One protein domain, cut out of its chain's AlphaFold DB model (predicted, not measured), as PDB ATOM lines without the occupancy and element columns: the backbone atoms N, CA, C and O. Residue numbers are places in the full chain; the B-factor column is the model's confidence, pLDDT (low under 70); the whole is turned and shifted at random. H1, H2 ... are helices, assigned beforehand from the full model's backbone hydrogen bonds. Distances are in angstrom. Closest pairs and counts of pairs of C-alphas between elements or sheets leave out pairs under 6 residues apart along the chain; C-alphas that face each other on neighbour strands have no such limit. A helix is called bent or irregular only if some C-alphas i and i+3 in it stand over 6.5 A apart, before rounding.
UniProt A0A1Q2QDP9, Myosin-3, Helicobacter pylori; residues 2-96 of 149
ATOM      1  N   ILE A   2     -10.783  68.981  26.533       63.53
ATOM      2  CA  ILE A   2     -10.329  67.597  26.795       63.53
ATOM      3  C   ILE A   2     -11.486  66.646  27.177       63.53
ATOM      4  O   ILE A   2     -11.537  65.524  26.687       63.53
ATOM      5  N   GLN A   3     -12.459  67.103  27.973       69.12
ATOM      6  CA  GLN A   3     -13.579  66.268  28.438       69.12
ATOM      7  C   GLN A   3     -14.568  65.888  27.319       69.12
ATOM      8  O   GLN A   3     -14.974  64.735  27.224       69.12
ATOM      9  N   ALA A   4     -14.886  66.828  26.420       71.94
ATOM     10  CA  ALA A   4     -15.779  66.582  25.284       71.94
ATOM     11  C   ALA A   4     -15.186  65.585  24.268       71.94
ATOM     12  O   ALA A   4     -15.914  64.758  23.726       71.94
ATOM     13  N   ASN A   5     -13.864  65.616  24.052       78.88
ATOM     14  CA  ASN A   5     -13.189  64.637  23.193       78.88
ATOM     15  C   ASN A   5     -13.212  63.234  23.822       78.88
ATOM     16  O   ASN A   5     -13.546  62.272  23.144       78.88
ATOM     17  N   GLN A   6     -12.970  63.118  25.133       80.31
ATOM     18  CA  GLN A   6     -13.031  61.828  25.834       80.31
ATOM     19  C   GLN A   6     -14.437  61.209  25.846       80.31
ATOM     20  O   GLN A   6     -14.578  59.988  25.777       80.31
ATOM     21  N   GLU A   7     -15.491  62.022  25.962       86.62
ATOM     22  CA  GLU A   7     -16.877  61.545  25.866       86.62
ATOM     23  C   GLU A   7     -17.238  61.117  24.443       86.62
ATOM     24  O   GLU A   7     -17.874  60.076  24.263       86.62
ATOM     25  N   LYS A   8     -16.783  61.872  23.436       85.94
ATOM     26  CA  LYS A   8     -16.939  61.512  22.027       85.94
ATOM     27  C   LYS A   8     -16.271  60.168  21.715       85.94
ATOM     28  O   LYS A   8     -16.940  59.299  21.168       85.94
ATOM     29  N   ASP A   9     -15.025  59.960  22.136       87.62
ATOM     30  CA  ASP A   9     -14.285  58.712  21.885       87.62
ATOM     31  C   ASP A   9     -14.980  57.496  22.526       87.62
ATOM     32  O   ASP A   9     -15.124  56.440  21.907       87.62
ATOM     33  N   LYS A  10     -15.498  57.647  23.756       88.25
ATOM     34  CA  LYS A  10     -16.273  56.595  24.445       88.25
ATOM     35  C   LYS A  10     -17.570  56.253  23.712       88.25
ATOM     36  O   LYS A  10     -17.949  55.083  23.640       88.25
ATOM     37  N   LEU A  11     -18.268  57.263  23.191       87.38
ATOM     38  CA  LEU A  11     -19.480  57.060  22.403       87.38
ATOM     39  C   LEU A  11     -19.148  56.380  21.072       87.38
ATOM     40  O   LEU A  11     -19.792  55.395  20.722       87.38
ATOM     41  N   GLU A  12     -18.115  56.834  20.364       85.12
ATOM     42  CA  GLU A  12     -17.664  56.207  19.118       85.12
ATOM     43  C   GLU A  12     -17.317  54.731  19.323       85.12
ATOM     44  O   GLU A  12     -17.787  53.889  18.558       85.12
ATOM     45  N   GLN A  13     -16.611  54.390  20.405       85.38
ATOM     46  CA  GLN A  13     -16.301  53.002  20.744       85.38
ATOM     47  C   GLN A  13     -17.560  52.173  21.051       85.38
ATOM     48  O   GLN A  13     -17.672  51.034  20.600       85.38
ATOM     49  N   LYS A  14     -18.530  52.739  21.783       87.94
ATOM     50  CA  LYS A  14     -19.799  52.065  22.108       87.94
ATOM     51  C   LYS A  14     -20.648  51.788  20.862       87.94
ATOM     52  O   LYS A  14     -21.306  50.752  20.794       87.94
ATOM     53  N   TYR A  15     -20.650  52.705  19.893       87.50
ATOM     54  CA  TYR A  15     -21.476  52.606  18.687       87.50
ATOM     55  C   TYR A  15     -20.778  51.933  17.496       87.50
ATOM     56  O   TYR A  15     -21.458  51.554  16.543       87.50
ATOM     57  N   ALA A  16     -19.457  51.737  17.542       86.69
ATOM     58  CA  ALA A  16     -18.693  51.112  16.462       86.69
ATOM     59  C   ALA A  16     -19.249  49.744  16.005       86.69
ATOM     60  O   ALA A  16     -19.383  49.558  14.795       86.69
ATOM     61  N   PRO A  17     -19.654  48.815  16.899       86.12
ATOM     62  CA  PRO A  17     -20.237  47.541  16.471       86.12
ATOM     63  C   PRO A  17     -21.545  47.708  15.685       86.12
ATOM     64  O   PRO A  17     -21.761  47.024  14.688       86.12
ATOM     65  N   TYR A  18     -22.405  48.647  16.092       86.69
ATOM     66  CA  TYR A  18     -23.679  48.904  15.415       86.69
ATOM     67  C   TYR A  18     -23.472  49.502  14.024       86.69
ATOM     68  O   TYR A  18     -24.107  49.050  13.077       86.69
ATOM     69  N   LYS A  19     -22.524  50.439  13.882       90.50
ATOM     70  CA  LYS A  19     -22.151  51.003  12.575       90.50
ATOM     71  C   LYS A  19     -21.646  49.928  11.610       90.50
ATOM     72  O   LYS A  19     -21.966  49.969  10.429       90.50
ATOM     73  N   LYS A  20     -20.880  48.946  12.103       91.94
ATOM     74  CA  LYS A  20     -20.423  47.820  11.274       91.94
ATOM     75  C   LYS A  20     -21.571  46.917  10.824       91.94
ATOM     76  O   LYS A  20     -21.570  46.480   9.680       91.94
ATOM     77  N   LEU A  21     -22.534  46.629  11.701       93.94
ATOM     78  CA  LEU A  21     -23.718  45.833  11.347       93.94
ATOM     79  C   LEU A  21     -24.605  46.548  10.323       93.94
ATOM     80  O   LEU A  21     -25.088  45.917   9.387       93.94
ATOM     81  N   GLU A  22     -24.800  47.854  10.490       94.88
ATOM     82  CA  GLU A  22     -25.509  48.695   9.524       94.88
ATOM     83  C   GLU A  22     -24.805  48.651   8.165       94.88
ATOM     84  O   GLU A  22     -25.409  48.240   7.174       94.88
ATOM     85  N   ARG A  23     -23.490  48.907   8.151       96.69
ATOM     86  CA  ARG A  23     -22.672  48.836   6.937       96.69
ATOM     87  C   ARG A  23     -22.731  47.467   6.260       96.69
ATOM     88  O   ARG A  23     -22.865  47.393   5.044       96.69
ATOM     89  N   LEU A  24     -22.678  46.380   7.031       97.06
ATOM     90  CA  LEU A  24     -22.792  45.016   6.510       97.06
ATOM     91  C   LEU A  24     -24.089  44.824   5.710       97.06
ATOM     92  O   LEU A  24     -24.065  44.265   4.613       97.06
ATOM     93  N   TYR A  25     -25.219  45.288   6.246       97.12
ATOM     94  CA  TYR A  25     -26.508  45.128   5.581       97.12
ATOM     95  C   TYR A  25     -26.707  46.087   4.400       97.12
ATOM     96  O   TYR A  25     -27.324  45.703   3.403       97.12
ATOM     97  N   GLU A  26     -26.170  47.306   4.482       98.06
ATOM     98  CA  GLU A  26     -26.129  48.252   3.360       98.06
ATOM     99  C   GLU A  26     -25.395  47.644   2.163       98.06
ATOM    100  O   GLU A  26     -25.978  47.494   1.089       98.06
ATOM    101  N   VAL A  27     -24.150  47.200   2.373       98.00
ATOM    102  CA  VAL A  27     -23.319  46.609   1.318       98.00
ATOM    103  C   VAL A  27     -23.992  45.364   0.748       98.00
ATOM    104  O   VAL A  27     -24.105  45.232  -0.471       98.00
ATOM    105  N   PHE A  28     -24.524  44.484   1.605       97.81
ATOM    106  CA  PHE A  28     -25.324  43.341   1.162       97.81
ATOM    107  C   PHE A  28     -26.489  43.769   0.264       97.81
ATOM    108  O   PHE A  28     -26.693  43.178  -0.794       97.81
ATOM    109  N   SER A  29     -27.241  44.801   0.648       97.56
ATOM    110  CA  SER A  29     -28.403  45.273  -0.111       97.56
ATOM    111  C   SER A  29     -28.037  45.781  -1.503       97.56
ATOM    112  O   SER A  29     -28.812  45.574  -2.440       97.56
ATOM    113  N   GLU A  30     -26.862  46.389  -1.652       97.69
ATOM    114  CA  GLU A  30     -26.341  46.867  -2.935       97.69
ATOM    115  C   GLU A  30     -25.927  45.720  -3.868       97.69
ATOM    116  O   GLU A  30     -26.109  45.812  -5.085       97.69
ATOM    117  N   VAL A  31     -25.411  44.616  -3.316       97.31
ATOM    118  CA  VAL A  31     -24.882  43.490  -4.108       97.31
ATOM    119  C   VAL A  31     -25.752  42.242  -4.103       97.31
ATOM    120  O   VAL A  31     -25.423  41.289  -4.805       97.31
ATOM    121  N   LYS A  32     -26.884  42.216  -3.389       95.31
ATOM    122  CA  LYS A  32     -27.744  41.023  -3.286       95.31
ATOM    123  C   LYS A  32     -28.221  40.493  -4.638       95.31
ATOM    124  O   LYS A  32     -28.420  39.295  -4.777       95.31
ATOM    125  N   GLY A  33     -28.345  41.356  -5.651       94.88
ATOM    126  CA  GLY A  33     -28.665  40.950  -7.026       94.88
ATOM    127  C   GLY A  33     -27.568  40.117  -7.707       94.88
ATOM    128  O   GLY A  33     -27.831  39.461  -8.708       94.88
ATOM    129  N   CYS A  34     -26.351  40.119  -7.162       94.12
ATOM    130  CA  CYS A  34     -25.239  39.274  -7.596       94.12
ATOM    131  C   CYS A  34     -25.262  37.894  -6.919       94.12
ATOM    132  O   CYS A  34     -24.529  36.998  -7.335       94.12
ATOM    133  N   LEU A  35     -26.064  37.726  -5.864       94.06
ATOM    134  CA  LEU A  35     -26.097  36.531  -5.031       94.06
ATOM    135  C   LEU A  35     -27.307  35.676  -5.398       94.06
ATOM    136  O   LEU A  35     -28.449  36.109  -5.279       94.06
ATOM    137  N   ASN A  36     -27.063  34.430  -5.796       91.88
ATOM    138  CA  ASN A  36     -28.121  33.463  -6.088       91.88
ATOM    139  C   ASN A  36     -28.256  32.449  -4.943       91.88
ATOM    140  O   ASN A  36     -28.045  31.251  -5.129       91.88
ATOM    141  N   PHE A  37     -28.536  32.942  -3.733       93.00
ATOM    142  CA  PHE A  37     -28.732  32.096  -2.555       93.00
ATOM    143  C   PHE A  37     -30.182  32.129  -2.084       93.00
ATOM    144  O   PHE A  37     -30.801  33.189  -2.012       93.00
ATOM    145  N   ASN A  38     -30.693  30.972  -1.662       92.06
ATOM    146  CA  ASN A  38     -32.076  30.821  -1.195       92.06
ATOM    147  C   ASN A  38     -32.417  31.686   0.030       92.06
ATOM    148  O   ASN A  38     -33.589  31.971   0.258       92.06
ATOM    149  N   PHE A  39     -31.416  32.104   0.812       93.44
ATOM    150  CA  PHE A  39     -31.618  32.957   1.982       93.44
ATOM    151  C   PHE A  39     -31.784  34.443   1.622       93.44
ATOM    152  O   PHE A  39     -32.369  35.194   2.399       93.44
ATOM    153  N   VAL A  40     -31.321  34.883   0.443       95.06
ATOM    154  CA  VAL A  40     -31.334  36.303   0.042       95.06
ATOM    155  C   VAL A  40     -32.745  36.911   0.095       95.06
ATOM    156  O   VAL A  40     -32.885  37.982   0.684       95.06
ATOM    157  N   PRO A  41     -33.808  36.258  -0.425       95.06
ATOM    158  CA  PRO A  41     -35.171  36.790  -0.332       95.06
ATOM    159  C   PRO A  41     -35.723  36.874   1.099       95.06
ATOM    160  O   PRO A  41     -36.649  37.640   1.342       95.06
ATOM    161  N   GLN A  42     -35.175  36.083   2.026       93.81
ATOM    162  CA  GLN A  42     -35.599  35.995   3.430       93.81
ATOM    163  C   GLN A  42     -34.755  36.890   4.351       93.81
ATOM    164  O   GLN A  42     -34.978  36.937   5.557       93.81
ATOM    165  N   THR A  43     -33.751  37.574   3.798       96.19
ATOM    166  CA  THR A  43     -32.823  38.400   4.568       96.19
ATOM    167  C   THR A  43     -33.384  39.806   4.704       96.19
ATOM    168  O   THR A  43     -33.448  40.546   3.721       96.19
ATOM    169  N   HIS A  44     -33.767  40.185   5.923       95.00
ATOM    170  CA  HIS A  44     -34.361  41.492   6.219       95.00
ATOM    171  C   HIS A  44     -33.498  42.348   7.157       95.00
ATOM    172  O   HIS A  44     -33.818  43.510   7.407       95.00
ATOM    173  N   SER A  45     -32.397  41.791   7.665       95.62
ATOM    174  CA  SER A  45     -31.465  42.455   8.570       95.62
ATOM    175  C   SER A  45     -30.044  41.888   8.455       95.62
ATOM    176  O   SER A  45     -29.828  40.799   7.917       95.62
ATOM    177  N   ALA A  46     -29.066  42.597   9.032       95.56
ATOM    178  CA  ALA A  46     -27.699  42.094   9.205       95.56
ATOM    179  C   ALA A  46     -27.666  40.761   9.977       95.56
ATOM    180  O   ALA A  46     -26.856  39.888   9.681       95.56
ATOM    181  N   MET A  47     -28.561  40.596  10.955       94.50
ATOM    182  CA  MET A  47     -28.638  39.384  11.771       94.50
ATOM    183  C   MET A  47     -29.140  38.188  10.965       94.50
ATOM    184  O   MET A  47     -28.570  37.108  11.096       94.50
ATOM    185  N   ASP A  48     -30.141  38.378  10.101       95.69
ATOM    186  CA  ASP A  48     -30.637  37.313   9.215       95.69
ATOM    187  C   ASP A  48     -29.542  36.854   8.249       95.69
ATOM    188  O   ASP A  48     -29.363  35.656   8.024       95.69
ATOM    189  N   LEU A  49     -28.772  37.812   7.720       96.12
ATOM    190  CA  LEU A  49     -27.640  37.543   6.841       96.12
ATOM    191  C   LEU A  49     -26.574  36.716   7.566       96.12
ATOM    192  O   LEU A  49     -26.167  35.667   7.070       96.12
ATOM    193  N   ILE A  50     -26.147  37.166   8.750       94.50
ATOM    194  CA  ILE A  50     -25.152  36.462   9.566       94.50
ATOM    195  C   ILE A  50     -25.653  35.056   9.908       94.50
ATOM    196  O   ILE A  50     -24.927  34.088   9.702       94.50
ATOM    197  N   ALA A  51     -26.892  34.917  10.385       94.06
ATOM    198  CA  ALA A  51     -27.475  33.623  10.732       94.06
ATOM    199  C   ALA A  51     -27.518  32.669   9.528       94.06
ATOM    200  O   ALA A  51     -27.149  31.500   9.651       94.06
ATOM    201  N   SER A  52     -27.903  33.178   8.355       93.94
ATOM    202  CA  SER A  52     -27.944  32.403   7.116       93.94
ATOM    203  C   SER A  52     -26.553  31.930   6.698       93.94
ATOM    204  O   SER A  52     -26.367  30.741   6.449       93.94
ATOM    205  N   VAL A  53     -25.556  32.819   6.697       93.25
ATOM    206  CA  VAL A  53     -24.166  32.463   6.367       93.25
ATOM    207  C   VAL A  53     -23.599  31.459   7.371       93.25
ATOM    208  O   VAL A  53     -22.936  30.508   6.969       93.25
ATOM    209  N   LEU A  54     -23.888  31.613   8.666       91.50
ATOM    210  CA  LEU A  54     -23.416  30.701   9.713       91.50
ATOM    211  C   LEU A  54     -24.053  29.304   9.655       91.50
ATOM    212  O   LEU A  54     -23.476  28.371  10.211       91.50
ATOM    213  N   SER A  55     -25.208  29.143   9.001       92.44
ATOM    214  CA  SER A  55     -25.864  27.833   8.864       92.44
ATOM    215  C   SER A  55     -25.045  26.835   8.032       92.44
ATOM    216  O   SER A  55     -25.068  25.641   8.320       92.44
ATOM    217  N   ASP A  56     -24.274  27.335   7.060       91.56
ATOM    218  CA  ASP A  56     -23.264  26.587   6.308       91.56
ATOM    219  C   ASP A  56     -22.116  27.536   5.926       91.56
ATOM    220  O   ASP A  56     -21.989  28.003   4.787       91.56
ATOM    221  N   SER A  57     -21.296  27.865   6.932       89.62
ATOM    222  CA  SER A  57     -20.171  28.805   6.818       89.62
ATOM    223  C   SER A  57     -19.257  28.451   5.649       89.62
ATOM    224  O   SER A  57     -18.877  29.335   4.878       89.62
ATOM    225  N   LYS A  58     -18.942  27.157   5.494       90.69
ATOM    226  CA  LYS A  58     -18.129  26.619   4.398       90.69
ATOM    227  C   LYS A  58     -18.710  27.012   3.053       90.69
ATOM    228  O   LYS A  58     -18.043  27.704   2.288       90.69
ATOM    229  N   TYR A  59     -19.936  26.583   2.779       92.31
ATOM    230  CA  TYR A  59     -20.551  26.782   1.477       92.31
ATOM    231  C   TYR A  59     -20.709  28.266   1.130       92.31
ATOM    232  O   TYR A  59     -20.340  28.692   0.030       92.31
ATOM    233  N   TYR A  60     -21.240  29.069   2.055       93.25
ATOM    234  CA  TYR A  60     -21.603  30.449   1.748       93.25
ATOM    235  C   TYR A  60     -20.402  31.382   1.635       93.25
ATOM    236  O   TYR A  60     -20.368  32.188   0.708       93.25
ATOM    237  N   LEU A  61     -19.400  31.269   2.511       92.06
ATOM    238  CA  LEU A  61     -18.200  32.107   2.416       92.06
ATOM    239  C   LEU A  61     -17.352  31.743   1.199       92.06
ATOM    240  O   LEU A  61     -16.863  32.640   0.518       92.06
ATOM    241  N   GLU A  62     -17.225  30.453   0.885       93.94
ATOM    242  CA  GLU A  62     -16.563  29.997  -0.341       93.94
ATOM    243  C   GLU A  62     -17.268  30.542  -1.586       93.94
ATOM    244  O   GLU A  62     -16.630  31.120  -2.468       93.94
ATOM    245  N   SER A  63     -18.595  30.441  -1.628       94.50
ATOM    246  CA  SER A  63     -19.388  30.959  -2.742       94.50
ATOM    247  C   SER A  63     -19.303  32.484  -2.862       94.50
ATOM    248  O   SER A  63     -19.173  32.998  -3.973       94.50
ATOM    249  N   LEU A  64     -19.339  33.215  -1.742       95.25
ATOM    250  CA  LEU A  64     -19.177  34.673  -1.709       95.25
ATOM    251  C   LEU A  64     -17.795  35.094  -2.202       95.25
ATOM    252  O   LEU A  64     -17.700  35.964  -3.063       95.25
ATOM    253  N   TYR A  65     -16.741  34.447  -1.706       95.75
ATOM    254  CA  TYR A  65     -15.369  34.702  -2.127       95.75
ATOM    255  C   TYR A  65     -15.199  34.476  -3.637       95.75
ATOM    256  O   TYR A  65     -14.684  35.336  -4.354       95.75
ATOM    257  N   ASN A  66     -15.691  33.343  -4.147       95.44
ATOM    258  CA  ASN A  66     -15.619  33.020  -5.571       95.44
ATOM    259  C   ASN A  66     -16.399  34.034  -6.418       95.44
ATOM    260  O   ASN A  66     -15.917  34.466  -7.467       95.44
ATOM    261  N   LYS A  67     -17.578  34.456  -5.946       96.69
ATOM    262  CA  LYS A  67     -18.392  35.461  -6.631       96.69
ATOM    263  C   LYS A  67     -17.719  36.834  -6.632       96.69
ATOM    264  O   LYS A  67     -17.672  37.460  -7.685       96.69
ATOM    265  N   ALA A  68     -17.137  37.262  -5.513       96.62
ATOM    266  CA  ALA A  68     -16.338  38.484  -5.434       96.62
ATOM    267  C   ALA A  68     -15.171  38.435  -6.431       96.62
ATOM    268  O   ALA A  68     -15.034  39.328  -7.262       96.62
ATOM    269  N   SER A  69     -14.393  37.343  -6.434       95.19
ATOM    270  CA  SER A  69     -13.286  37.158  -7.381       95.19
ATOM    271  C   SER A  69     -13.729  37.212  -8.845       95.19
ATOM    272  O   SER A  69     -12.946  37.655  -9.685       95.19
ATOM    273  N   GLN A  70     -14.927  36.722  -9.168       95.19
ATOM    274  CA  GLN A  70     -15.473  36.769 -10.522       95.19
ATOM    275  C   GLN A  70     -15.865  38.199 -10.912       95.19
ATOM    276  O   GLN A  70     -15.440  38.683 -11.958       95.19
ATOM    277  N   GLU A  71     -16.660  38.874 -10.079       96.62
ATOM    278  CA  GLU A  71     -17.166  40.226 -10.361       96.62
ATOM    279  C   GLU A  71     -16.042  41.272 -10.383       96.62
ATOM    280  O   GLU A  71     -16.121  42.238 -11.130       96.62
ATOM    281  N   LEU A  72     -14.949  41.042  -9.647       96.12
ATOM    282  CA  LEU A  72     -13.738  41.871  -9.689       96.12
ATOM    283  C   LEU A  72     -13.054  41.921 -11.066       96.12
ATOM    284  O   LEU A  72     -12.225  42.794 -11.301       96.12
ATOM    285  N   SER A  73     -13.379  41.004 -11.981       91.50
ATOM    286  CA  SER A  73     -12.836  41.030 -13.346       91.50
ATOM    287  C   SER A  73     -13.511  42.083 -14.238       91.50
ATOM    288  O   SER A  73     -12.961  42.435 -15.283       91.50
ATOM    289  N   ASP A  74     -14.689  42.587 -13.854       93.44
ATOM    290  CA  ASP A  74     -15.407  43.619 -14.601       93.44
ATOM    291  C   ASP A  74     -14.956  45.026 -14.183       93.44
ATOM    292  O   ASP A  74     -15.439  45.604 -13.210       93.44
ATOM    293  N   LYS A  75     -14.060  45.618 -14.980       89.62
ATOM    294  CA  LYS A  75     -13.534  46.981 -14.771       89.62
ATOM    295  C   LYS A  75     -14.606  48.077 -14.798       89.62
ATOM    296  O   LYS A  75     -14.335  49.188 -14.350       89.62
ATOM    297  N   GLY A  76     -15.776  47.807 -15.378       92.81
ATOM    298  CA  GLY A  76     -16.875  48.765 -15.484       92.81
ATOM    299  C   GLY A  76     -17.808  48.778 -14.273       92.81
ATOM    300  O   GLY A  76     -18.737  49.585 -14.247       92.81
ATOM    301  N   SER A  77     -17.593  47.899 -13.289       93.75
ATOM    302  CA  SER A  77     -18.490  47.725 -12.150       93.75
ATOM    303  C   SER A  77     -17.760  47.779 -10.809       93.75
ATOM    304  O   SER A  77     -16.691  47.210 -10.633       93.75
ATOM    305  N   ASP A  78     -18.387  48.413  -9.820       95.62
ATOM    306  CA  ASP A  78     -17.937  48.416  -8.424       95.62
ATOM    307  C   ASP A  78     -18.459  47.207  -7.621       95.62
ATOM    308  O   ASP A  78     -18.148  47.053  -6.439       95.62
ATOM    309  N   LYS A  79     -19.246  46.320  -8.244       96.44
ATOM    310  CA  LYS A  79     -19.858  45.160  -7.578       96.44
ATOM    311  C   LYS A  79     -18.829  44.206  -6.984       96.44
ATOM    312  O   LYS A  79     -19.057  43.693  -5.892       96.44
ATOM    313  N   GLY A  80     -17.716  43.969  -7.682       96.56
ATOM    314  CA  GLY A  80     -16.636  43.115  -7.185       96.56
ATOM    315  C   GLY A  80     -16.028  43.644  -5.886       96.56
ATOM    316  O   GLY A  80     -15.875  42.888  -4.931       96.56
ATOM    317  N   GLU A  81     -15.770  44.950  -5.822       97.06
ATOM    318  CA  GLU A  81     -15.241  45.629  -4.629       97.06
ATOM    319  C   GLU A  81     -16.244  45.572  -3.470       97.06
ATOM    320  O   GLU A  81     -15.884  45.242  -2.345       97.06
ATOM    321  N   LYS A  82     -17.532  45.803  -3.744       98.00
ATOM    322  CA  LYS A  82     -18.581  45.700  -2.718       98.00
ATOM    323  C   LYS A  82     -18.778  44.272  -2.214       98.00
ATOM    324  O   LYS A  82     -19.041  44.068  -1.034       98.00
ATOM    325  N   LEU A  83     -18.646  43.266  -3.077       97.75
ATOM    326  CA  LEU A  83     -18.663  41.863  -2.657       97.75
ATOM    327  C   LEU A  83     -17.431  41.505  -1.820       97.75
ATOM    328  O   LEU A  83     -17.557  40.718  -0.881       97.75
ATOM    329  N   ALA A  84     -16.269  42.085  -2.128       97.25
ATOM    330  CA  ALA A  84     -15.077  41.936  -1.303       97.25
ATOM    331  C   ALA A  84     -15.266  42.580   0.080       97.25
ATOM    332  O   ALA A  84     -15.011  41.932   1.093       97.25
ATOM    333  N   GLU A  85     -15.830  43.791   0.138       97.25
ATOM    334  CA  GLU A  85     -16.202  44.448   1.397       97.25
ATOM    335  C   GLU A  85     -17.227  43.619   2.191       97.25
ATOM    336  O   GLU A  85     -17.067  43.417   3.395       97.25
ATOM    337  N   LEU A  86     -18.259  43.085   1.528       97.38
ATOM    338  CA  LEU A  86     -19.253  42.210   2.153       97.38
ATOM    339  C   LEU A  86     -18.595  40.977   2.779       97.38
ATOM    340  O   LEU A  86     -18.901  40.623   3.917       97.38
ATOM    341  N   PHE A  87     -17.705  40.320   2.033       95.75
ATOM    342  CA  PHE A  87     -16.952  39.172   2.524       95.75
ATOM    343  C   PHE A  87     -16.117  39.546   3.755       95.75
ATOM    344  O   PHE A  87     -16.168  38.844   4.766       95.75
ATOM    345  N   ASP A  88     -15.416  40.677   3.703       93.56
ATOM    346  CA  ASP A  88     -14.575  41.162   4.794       93.56
ATOM    347  C   ASP A  88     -15.366  41.462   6.068       93.56
ATOM    348  O   ASP A  88     -14.951  41.046   7.154       93.56
ATOM    349  N   LEU A  89     -16.517  42.128   5.933       94.62
ATOM    350  CA  LEU A  89     -17.425  42.417   7.040       94.62
ATOM    351  C   LEU A  89     -18.018  41.133   7.626       94.62
ATOM    352  O   LEU A  89     -18.105  41.007   8.845       94.62
ATOM    353  N   LEU A  90     -18.406  40.170   6.784       93.44
ATOM    354  CA  LEU A  90     -18.930  38.881   7.241       93.44
ATOM    355  C   LEU A  90     -17.886  38.082   8.005       93.44
ATOM    356  O   LEU A  90     -18.225  37.483   9.023       93.44
ATOM    357  N   PHE A  91     -16.633  38.093   7.543       88.19
ATOM    358  CA  PHE A  91     -15.551  37.323   8.148       88.19
ATOM    359  C   PHE A  91     -15.377  37.643   9.640       88.19
ATOM    360  O   PHE A  91     -15.088  36.741  10.424       88.19
ATOM    361  N   GLU A  92     -15.621  38.890  10.066       86.69
ATOM    362  CA  GLU A  92     -15.575  39.281  11.486       86.69
ATOM    363  C   GLU A  92     -16.587  38.526  12.370       86.69
ATOM    364  O   GLU A  92     -16.368  38.374  13.573       86.69
ATOM    365  N   TYR A  93     -17.693  38.043  11.796       88.88
ATOM    366  CA  TYR A  93     -18.771  37.357  12.516       88.88
ATOM    367  C   TYR A  93     -18.706  35.827  12.403       88.88
ATOM    368  O   TYR A  93     -19.468  35.122  13.074       88.88
ATOM    369  N   VAL A  94     -17.797  35.295  11.584       82.38
ATOM    370  CA  VAL A  94     -17.612  33.853  11.391       82.38
ATOM    371  C   VAL A  94     -16.879  33.276  12.598       82.38
ATOM    372  O   VAL A  94     -15.742  33.634  12.885       82.38
ATOM    373  N   LYS A  95     -17.531  32.359  13.321       79.44
ATOM    374  CA  LYS A  95     -16.970  31.713  14.527       79.44
ATOM    375  C   LYS A  95     -16.351  30.335  14.267       79.44
ATOM    376  O   LYS A  95     -15.968  29.648  15.210       79.44
ATOM    377  N   ASP A  96     -16.301  29.911  13.010       84.50
ATOM    378  CA  ASP A  96     -15.783  28.604  12.618       84.50
ATOM    379  C   ASP A  96     -14.247  28.620  12.613       84.50
ATOM    380  O   ASP A  96     -13.618  29.303  11.808       84.50
TER     381      ASP A  96
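AT A GLANCE: This is residues 2 to 96 of the 149 residues of the protein "Myosin-3" of Helicobacter pylori (UniProt A0A1Q2QDP9). Residues 2 to 19 of the long helix H1 stick out as an arm from a compact body, where the rest of H1 crosses H4 of the hairpin H3 and H4, with short H2 beside them. The 95 printed residues hold four named helices, H1 to H4 in order: all helix. The whole is loose, radius of gyration of the C-alphas 15.5 A, spanning 49 by 33 by 23 A.

HOW THE PARTS SIT: H1, residues 2 to 34, kinks by 46 degrees near residue 16 and is irregular, C-alphas 30 and 33 being 7.6 A apart. Its residues 21 to 25 alone touch H2, residues 46 to 55; the closest C-alphas, Tyr 25 and Ala 46, are 4.9 A apart. Its residues 20 to 34 alone touch H4, residues 79 to 91, at a steep tilt of 58 degrees, opposite ways; the closest C-alphas, Leu 24 and Leu 89, are 6.0 A apart. H3, residues 57 to 71, forms a hairpin with H4, at a shallow tilt of 23 degrees; the closest C-alphas, Glu 71 and Gly 80, are 4.3 A apart. Every O i to N i+4 pair is within hydrogen-bond range in H2, H3 and H4, and 25 of 29 in H1.

IN THESE COORDINATES: H1 runs 47.0 A from C-alpha 2 at (-10.329, 67.597, 26.795), H2 14.4 A, H3 20.8 A, and H4 18.1 A to C-alpha 91 at (-15.551, 37.323, 8.148).

THE WHOLE: The printed part has no cut. The link from H1 to H2 is long, 11 residues. Residues 2 to 3 are under pLDDT 70.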